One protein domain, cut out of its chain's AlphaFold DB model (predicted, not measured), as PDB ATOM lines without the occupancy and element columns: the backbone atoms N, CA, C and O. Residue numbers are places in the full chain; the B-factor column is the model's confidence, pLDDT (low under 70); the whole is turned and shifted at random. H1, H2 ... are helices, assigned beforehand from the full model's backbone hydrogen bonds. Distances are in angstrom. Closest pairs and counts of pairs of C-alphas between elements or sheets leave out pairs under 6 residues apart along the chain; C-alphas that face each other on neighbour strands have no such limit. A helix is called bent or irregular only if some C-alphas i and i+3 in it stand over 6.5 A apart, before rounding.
ATOM      1  N   SER A 133     251.396 149.823 181.977       59.84
ATOM      2  CA  SER A 133     251.549 149.284 180.617       59.84
ATOM      3  C   SER A 133     252.567 148.149 180.578       59.84
ATOM      4  O   SER A 133     252.246 147.081 180.069       59.84
ATOM      5  N   GLU A 134     253.719 148.303 181.234       65.50
ATOM      6  CA  GLU A 134     254.778 147.284 181.215       65.50
ATOM      7  C   GLU A 134     254.327 145.959 181.862       65.50
ATOM      8  O   GLU A 134     254.574 144.871 181.345       65.50
ATOM      9  N   LYS A 135     253.561 146.029 182.960       69.19
ATOM     10  CA  LYS A 135     252.972 144.836 183.594       69.19
ATOM     11  C   LYS A 135     251.916 144.155 182.718       69.19
ATOM     12  O   LYS A 135     251.801 142.933 182.770       69.19
ATOM     13  N   LYS A 136     251.162 144.907 181.910       70.38
ATOM     14  CA  LYS A 136     250.179 144.335 180.973       70.38
ATOM     15  C   LYS A 136     250.866 143.624 179.816       70.38
ATOM     16  O   LYS A 136     250.451 142.520 179.472       70.38
ATOM     17  N   ASP A 137     251.938 144.204 179.292       75.25
ATOM     18  CA  ASP A 137     252.706 143.618 178.194       75.25
ATOM     19  C   ASP A 137     253.403 142.322 178.638       75.25
ATOM     20  O   ASP A 137     253.394 141.330 177.913       75.25
ATOM     21  N   ASN A 138     253.894 142.267 179.881       75.62
ATOM     22  CA  ASN A 138     254.471 141.050 180.461       75.62
ATOM     23  C   ASN A 138     253.444 139.919 180.639       75.62
ATOM     24  O   ASN A 138     253.750 138.762 180.352       75.62
ATOM     25  N   VAL A 139     252.216 140.235 181.065       73.69
ATOM     26  CA  VAL A 139     251.135 139.240 181.186       73.69
ATOM     27  C   VAL A 139     250.671 138.765 179.809       73.69
ATOM     28  O   VAL A 139     250.470 137.568 179.621       73.69
ATOM     29  N   TYR A 140     250.563 139.665 178.828       74.00
ATOM     30  CA  TYR A 140     250.249 139.291 177.446       74.00
ATOM     31  C   TYR A 140     251.329 138.392 176.834       74.00
ATOM     32  O   TYR A 140     250.993 137.391 176.210       74.00
ATOM     33  N   ASN A 141     252.613 138.689 177.049       76.12
ATOM     34  CA  ASN A 141     253.720 137.867 176.550       76.12
ATOM     35  C   ASN A 141     253.766 136.481 177.217       76.12
ATOM     36  O   ASN A 141     254.019 135.479 176.545       76.12
ATOM     37  N   LEU A 142     253.457 136.401 178.515       79.12
ATOM     38  CA  LEU A 142     253.358 135.131 179.232       79.12
ATOM     39  C   LEU A 142     252.178 134.293 178.721       79.12
ATOM     40  O   LEU A 142     252.352 133.120 178.410       79.12
ATOM     41  N   LEU A 143     250.997 134.898 178.560       75.38
ATOM     42  CA  LEU A 143     249.802 134.214 178.051       75.38
ATOM     43  C   LEU A 143     249.951 133.778 176.588       75.38
ATOM     44  O   LEU A 143     249.502 132.695 176.220       75.38
ATOM     45  N   ARG A 144     250.677 134.556 175.780       74.88
ATOM     46  CA  ARG A 144     251.030 134.198 174.401       74.88
ATOM     47  C   ARG A 144     251.911 132.949 174.315       74.88
ATOM     48  O   ARG A 144     251.867 132.247 173.311       74.88
ATOM     49  N   THR A 145     252.670 132.639 175.368       81.94
ATOM     50  CA  THR A 145     253.498 131.421 175.443       81.94
ATOM     51  C   THR A 145     252.640 130.153 175.587       81.94
ATOM     52  O   THR A 145     253.087 129.066 175.235       81.94
ATOM     53  N   PHE A 146     251.380 130.280 176.017       83.38
ATOM     54  CA  PHE A 146     250.447 129.160 176.181       83.38
ATOM     55  C   PHE A 146     249.650 128.805 174.910       83.38
ATOM     56  O   PHE A 146     248.702 128.031 174.997       83.38
ATOM     57  N   ASN A 147     250.015 129.337 173.733       88.50
ATOM     58  CA  ASN A 147     249.316 129.104 172.454       88.50
ATOM     59  C   ASN A 147     247.798 129.382 172.501       88.50
ATOM     60  O   ASN A 147     247.025 128.782 171.753       88.50
ATOM     61  N   LEU A 148     247.365 130.288 173.378       88.81
ATOM     62  CA  LEU A 148     245.974 130.716 173.468       88.81
ATOM     63  C   LEU A 148     245.625 131.617 172.283       88.81
ATOM     64  O   LEU A 148     246.466 132.377 171.795       88.81
ATOM     65  N   THR A 149     244.373 131.559 171.837       89.50
ATOM     66  CA  THR A 149     243.887 132.502 170.824       89.50
ATOM     67  C   THR A 149     243.860 133.929 171.388       89.50
ATOM     68  O   THR A 149     243.776 134.134 172.608       89.50
ATOM     69  N   ASP A 150     243.957 134.941 170.521       88.75
ATOM     70  CA  ASP A 150     243.987 136.352 170.942       88.75
ATOM     71  C   ASP A 150     242.721 136.727 171.746       88.75
ATOM     72  O   ASP A 150     242.769 137.494 172.711       88.75
ATOM     73  N   GLU A 151     241.590 136.112 171.409       89.25
ATOM     74  CA  GLU A 151     240.283 136.269 172.040       89.25
ATOM     75  C   GLU A 151     240.246 135.675 173.452       89.25
ATOM     76  O   GLU A 151     239.745 136.326 174.373       89.25
ATOM     77  N   GLU A 152     240.811 134.483 173.649       88.31
ATOM     78  CA  GLU A 152     240.927 133.843 174.966       88.31
ATOM     79  C   GLU A 152     241.892 134.613 175.866       88.31
ATOM     80  O   GLU A 152     241.583 134.885 177.028       88.31
ATOM     81  N   THR A 153     243.027 135.046 175.314       88.75
ATOM     82  CA  THR A 153     244.008 135.866 176.032       88.75
ATOM     83  C   THR A 153     243.372 137.169 176.508       88.75
ATOM     84  O   THR A 153     243.496 137.544 177.676       88.75
ATOM     85  N   LYS A 154     242.616 137.844 175.636       87.62
ATOM     86  CA  LYS A 154     241.919 139.090 175.966       87.62
ATOM     87  C   LYS A 154     240.840 138.892 177.029       87.62
ATOM     88  O   LYS A 154     240.679 139.752 177.897       87.62
ATOM     89  N   ASP A 155     240.110 137.780 176.985       91.00
ATOM     90  CA  ASP A 155     239.093 137.464 177.985       91.00
ATOM     91  C   ASP A 155     239.709 137.135 179.357       91.00
ATOM     92  O   ASP A 155     239.244 137.640 180.382       91.00
ATOM     93  N   ILE A 156     240.818 136.387 179.388       85.81
ATOM     94  CA  ILE A 156     241.571 136.086 180.613       85.81
ATOM     95  C   ILE A 156     242.146 137.366 181.221       85.81
ATOM     96  O   ILE A 156     241.925 137.626 182.404       85.81
ATOM     97  N   VAL A 157     242.808 138.211 180.423       88.69
ATOM     98  CA  VAL A 157     243.348 139.496 180.899       88.69
ATOM     99  C   VAL A 157     242.231 140.365 181.474       88.69
ATOM    100  O   VAL A 157     242.384 140.919 182.560       88.69
ATOM    101  N   LYS A 158     241.063 140.420 180.825       88.75
ATOM    102  CA  LYS A 158     239.907 141.177 181.322       88.75
ATOM    103  C   LYS A 158     239.362 140.634 182.649       88.75
ATOM    104  O   LYS A 158     238.965 141.419 183.512       88.75
ATOM    105  N   ARG A 159     239.330 139.309 182.841       83.12
ATOM    106  CA  ARG A 159     238.931 138.694 184.122       83.12
ATOM    107  C   ARG A 159     239.946 138.979 185.226       83.12
ATOM    108  O   ARG A 159     239.532 139.320 186.331       83.12
ATOM    109  N   VAL A 160     241.241 138.892 184.924       80.06
ATOM    110  CA  VAL A 160     242.329 139.204 185.866       80.06
ATOM    111  C   VAL A 160     242.296 140.678 186.267       80.06
ATOM    112  O   VAL A 160     242.372 140.983 187.453       80.06
ATOM    113  N   GLU A 161     242.099 141.595 185.320       78.56
ATOM    114  CA  GLU A 161     241.945 143.025 185.615       78.56
ATOM    115  C   GLU A 161     240.743 143.290 186.527       78.56
ATOM    116  O   GLU A 161     240.873 143.999 187.522       78.56
ATOM    117  N   LYS A 162     239.593 142.662 186.252       85.75
ATOM    118  CA  LYS A 162     238.397 142.787 187.098       85.75
ATOM    119  C   LYS A 162     238.626 142.256 188.516       85.75
ATOM    120  O   LYS A 162     238.077 142.809 189.465       85.75
ATOM    121  N   PHE A 163     239.407 141.187 188.657       78.81
ATOM    122  CA  PHE A 163     239.742 140.600 189.952       78.81
ATOM    123  C   PHE A 163     240.699 141.498 190.748       78.81
ATOM    124  O   PHE A 163     240.440 141.797 191.910       78.81
ATOM    125  N   LEU A 164     241.745 142.018 190.100       78.88
ATOM    126  CA  LEU A 164     242.697 142.942 190.720       78.88
ATOM    127  C   LEU A 164     242.041 144.264 191.138       78.88
ATOM    128  O   LEU A 164     242.336 144.778 192.216       78.88
ATOM    129  N   ASP A 165     241.131 144.799 190.322       83.75
ATOM    130  CA  ASP A 165     240.375 146.005 190.670       83.75
ATOM    131  C   ASP A 165     239.430 145.750 191.864       83.75
ATOM    132  O   ASP A 165     239.238 146.638 192.696       83.75
ATOM    133  N   PHE A 166     238.877 144.538 191.997       80.00
ATOM    134  CA  PHE A 166     238.033 144.155 193.133       80.00
ATOM    135  C   PHE A 166     238.832 144.015 194.437       80.00
ATOM    136  O   PHE A 166     238.435 144.578 195.461       80.00
ATOM    137  N   ASP A 167     239.975 143.330 194.401       80.06
ATOM    138  CA  ASP A 167     240.836 143.150 195.575       80.06
ATOM    139  C   ASP A 167     241.421 144.480 196.051       80.06
ATOM    140  O   ASP A 167     241.421 144.775 197.249       80.06
ATOM    141  N   LEU A 168     241.855 145.339 195.123       79.94
ATOM    142  CA  LEU A 168     242.358 146.666 195.465       79.94
ATOM    143  C   LEU A 168     241.255 147.540 196.076       79.94
ATOM    144  O   LEU A 168     241.507 148.256 197.047       79.94
ATOM    145  N   TYR A 169     240.025 147.457 195.559       76.38
ATOM    146  CA  TYR A 169     238.879 148.167 196.125       76.38
ATOM    147  C   TYR A 169     238.562 147.705 197.552       76.38
ATOM    148  O   TYR A 169     238.322 148.541 198.427       76.38
ATOM    149  N   GLN A 170     238.612 146.398 197.815       76.75
ATOM    150  CA  GLN A 170     238.382 145.842 199.151       76.75
ATOM    151  C   GLN A 170     239.486 146.236 200.135       76.75
ATOM    152  O   GLN A 170     239.178 146.697 201.230       76.75
ATOM    153  N   ILE A 171     240.755 146.185 199.725       83.69
ATOM    154  CA  ILE A 171     241.885 146.625 200.559       83.69
ATOM    155  C   ILE A 171     241.767 148.115 200.908       83.69
ATOM    156  O   ILE A 171     241.931 148.496 202.067       83.69
ATOM    157  N   VAL A 172     241.454 148.970 199.927       80.44
ATOM    158  CA  VAL A 172     241.276 150.414 200.155       80.44
ATOM    159  C   VAL A 172     240.087 150.678 201.077       80.44
ATOM    160  O   VAL A 172     240.176 151.524 201.966       80.44
ATOM    161  N   ARG A 173     238.982 149.948 200.903       83.69
ATOM    162  CA  ARG A 173     237.799 150.056 201.757       83.69
ATOM    163  C   ARG A 173     238.098 149.637 203.195       83.69
ATOM    164  O   ARG A 173     237.720 150.362 204.112       83.69
ATOM    165  N   ASP A 174     238.786 148.521 203.395       83.50
ATOM    166  CA  ASP A 174     239.107 148.000 204.724       83.50
ATOM    167  C   ASP A 174     240.094 148.913 205.460       83.50
ATOM    168  O   ASP A 174     239.896 149.223 206.637       83.50
ATOM    169  N   GLU A 175     241.101 149.441 204.759       84.12
ATOM    170  CA  GLU A 175     242.039 150.407 205.335       84.12
ATOM    171  C   GLU A 175     241.345 151.747 205.647       84.12
ATOM    172  O   GLU A 175     241.608 152.352 206.690       84.12
ATOM    173  N   LEU A 176     240.385 152.185 204.821       80.31
ATOM    174  CA  LEU A 176     239.568 153.375 205.088       80.31
ATOM    175  C   LEU A 176     238.674 153.184 206.324       80.31
ATOM    176  O   LEU A 176     238.611 154.064 207.186       80.31
ATOM    177  N   VAL A 177     238.003 152.035 206.442       87.12
ATOM    178  CA  VAL A 177     237.162 151.685 207.600       87.12
ATOM    179  C   VAL A 177     238.004 151.618 208.874       87.12
ATOM    180  O   VAL A 177     237.621 152.180 209.906       87.12
ATOM    181  N   LYS A 178     239.188 151.010 208.799       87.44
ATOM    182  CA  LYS A 178     240.153 150.941 209.898       87.44
ATOM    183  C   LYS A 178     240.605 152.334 210.337       87.44
ATOM    184  O   LYS A 178     240.514 152.646 211.524       87.44
ATOM    185  N   LYS A 179     240.984 153.212 209.404       82.69
ATOM    186  CA  LYS A 179     241.374 154.599 209.712       82.69
ATOM    187  C   LYS A 179     240.231 155.416 210.319       82.69
ATOM    188  O   LYS A 179     240.451 156.153 211.276       82.69
ATOM    189  N   LEU A 180     239.000 155.237 209.841       78.50
ATOM    190  CA  LEU A 180     237.810 155.869 210.427       78.50
ATOM    191  C   LEU A 180     237.532 155.394 211.862       78.50
ATOM    192  O   LEU A 180     237.111 156.192 212.704       78.50
ATOM    193  N   SER A 181     237.775 154.115 212.161       79.81
ATOM    194  CA  SER A 181     237.620 153.571 213.516       79.81
ATOM    195  C   SER A 181     238.695 154.083 214.484       79.81
ATOM    196  O   SER A 181     238.380 154.439 215.621       79.81
ATOM    197  N   GLU A 182     239.935 154.222 214.010       79.94
ATOM    198  CA  GLU A 182     241.077 154.734 214.775       79.94
ATOM    199  C   GLU A 182     240.858 156.201 215.193       79.94
ATOM    200  O   GLU A 182     241.021 156.553 216.363       79.94
TER     201      GLU A 182
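What this domain is: This is residues 133 to 182 of the 521 residues of an uncharacterized protein of Angiostrongylus costaricensis (UniProt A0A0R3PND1). One long helix, H2, makes the length of the domain, and a short helix, H1, folds back beside its first turns, the two forming a lopsided V that is closed by the link between them. The far part of H2, residues 162 to 182, sticks out free as an arm. The printed part has 50 residues, with two named helices in the order H1, H2 and no named strand; the class is all helix. The whole is extended, with a radius of gyration of the C-alphas of 15.7 A and spans of 50 by 18 by 14 A.

Where its parts are: Find C-alpha 150 at (243.987, 136.352, 170.942); from there H2, residues 150 to 182, runs 47.6 A to C-alpha 182 at (241.077, 154.734, 214.775). Then go back to C-alpha 133 at (251.549, 149.284, 180.617), where H1, residues 133 to 144, begins; it covers 16.3 A. Neither helix is bent.

How they stand to each other: Look at residues 153 to 157 of H2, which alone touch H1, and at residues 139 to 144 of H1, which alone touch H2. The closest C-alphas of the two helices are those of Leu 143 and Thr 153, 6.4 A apart. The helices run opposite ways at a steep tilt of 45 degrees and form a helical hairpin. In the backbones of H1 and H2, every O i to N i+4 pair is within hydrogen-bond range.

The domain as a whole: The two C-alphas farthest apart are those of Asn 147 and Glu 182, at 50.2 A. The printed part has no cut, and the link from H1 to H2, five residues, is tight. In the B-factor column you will find a mean pLDDT of 81.0 for the printed part of this model; residues 133 to 135 are under 70.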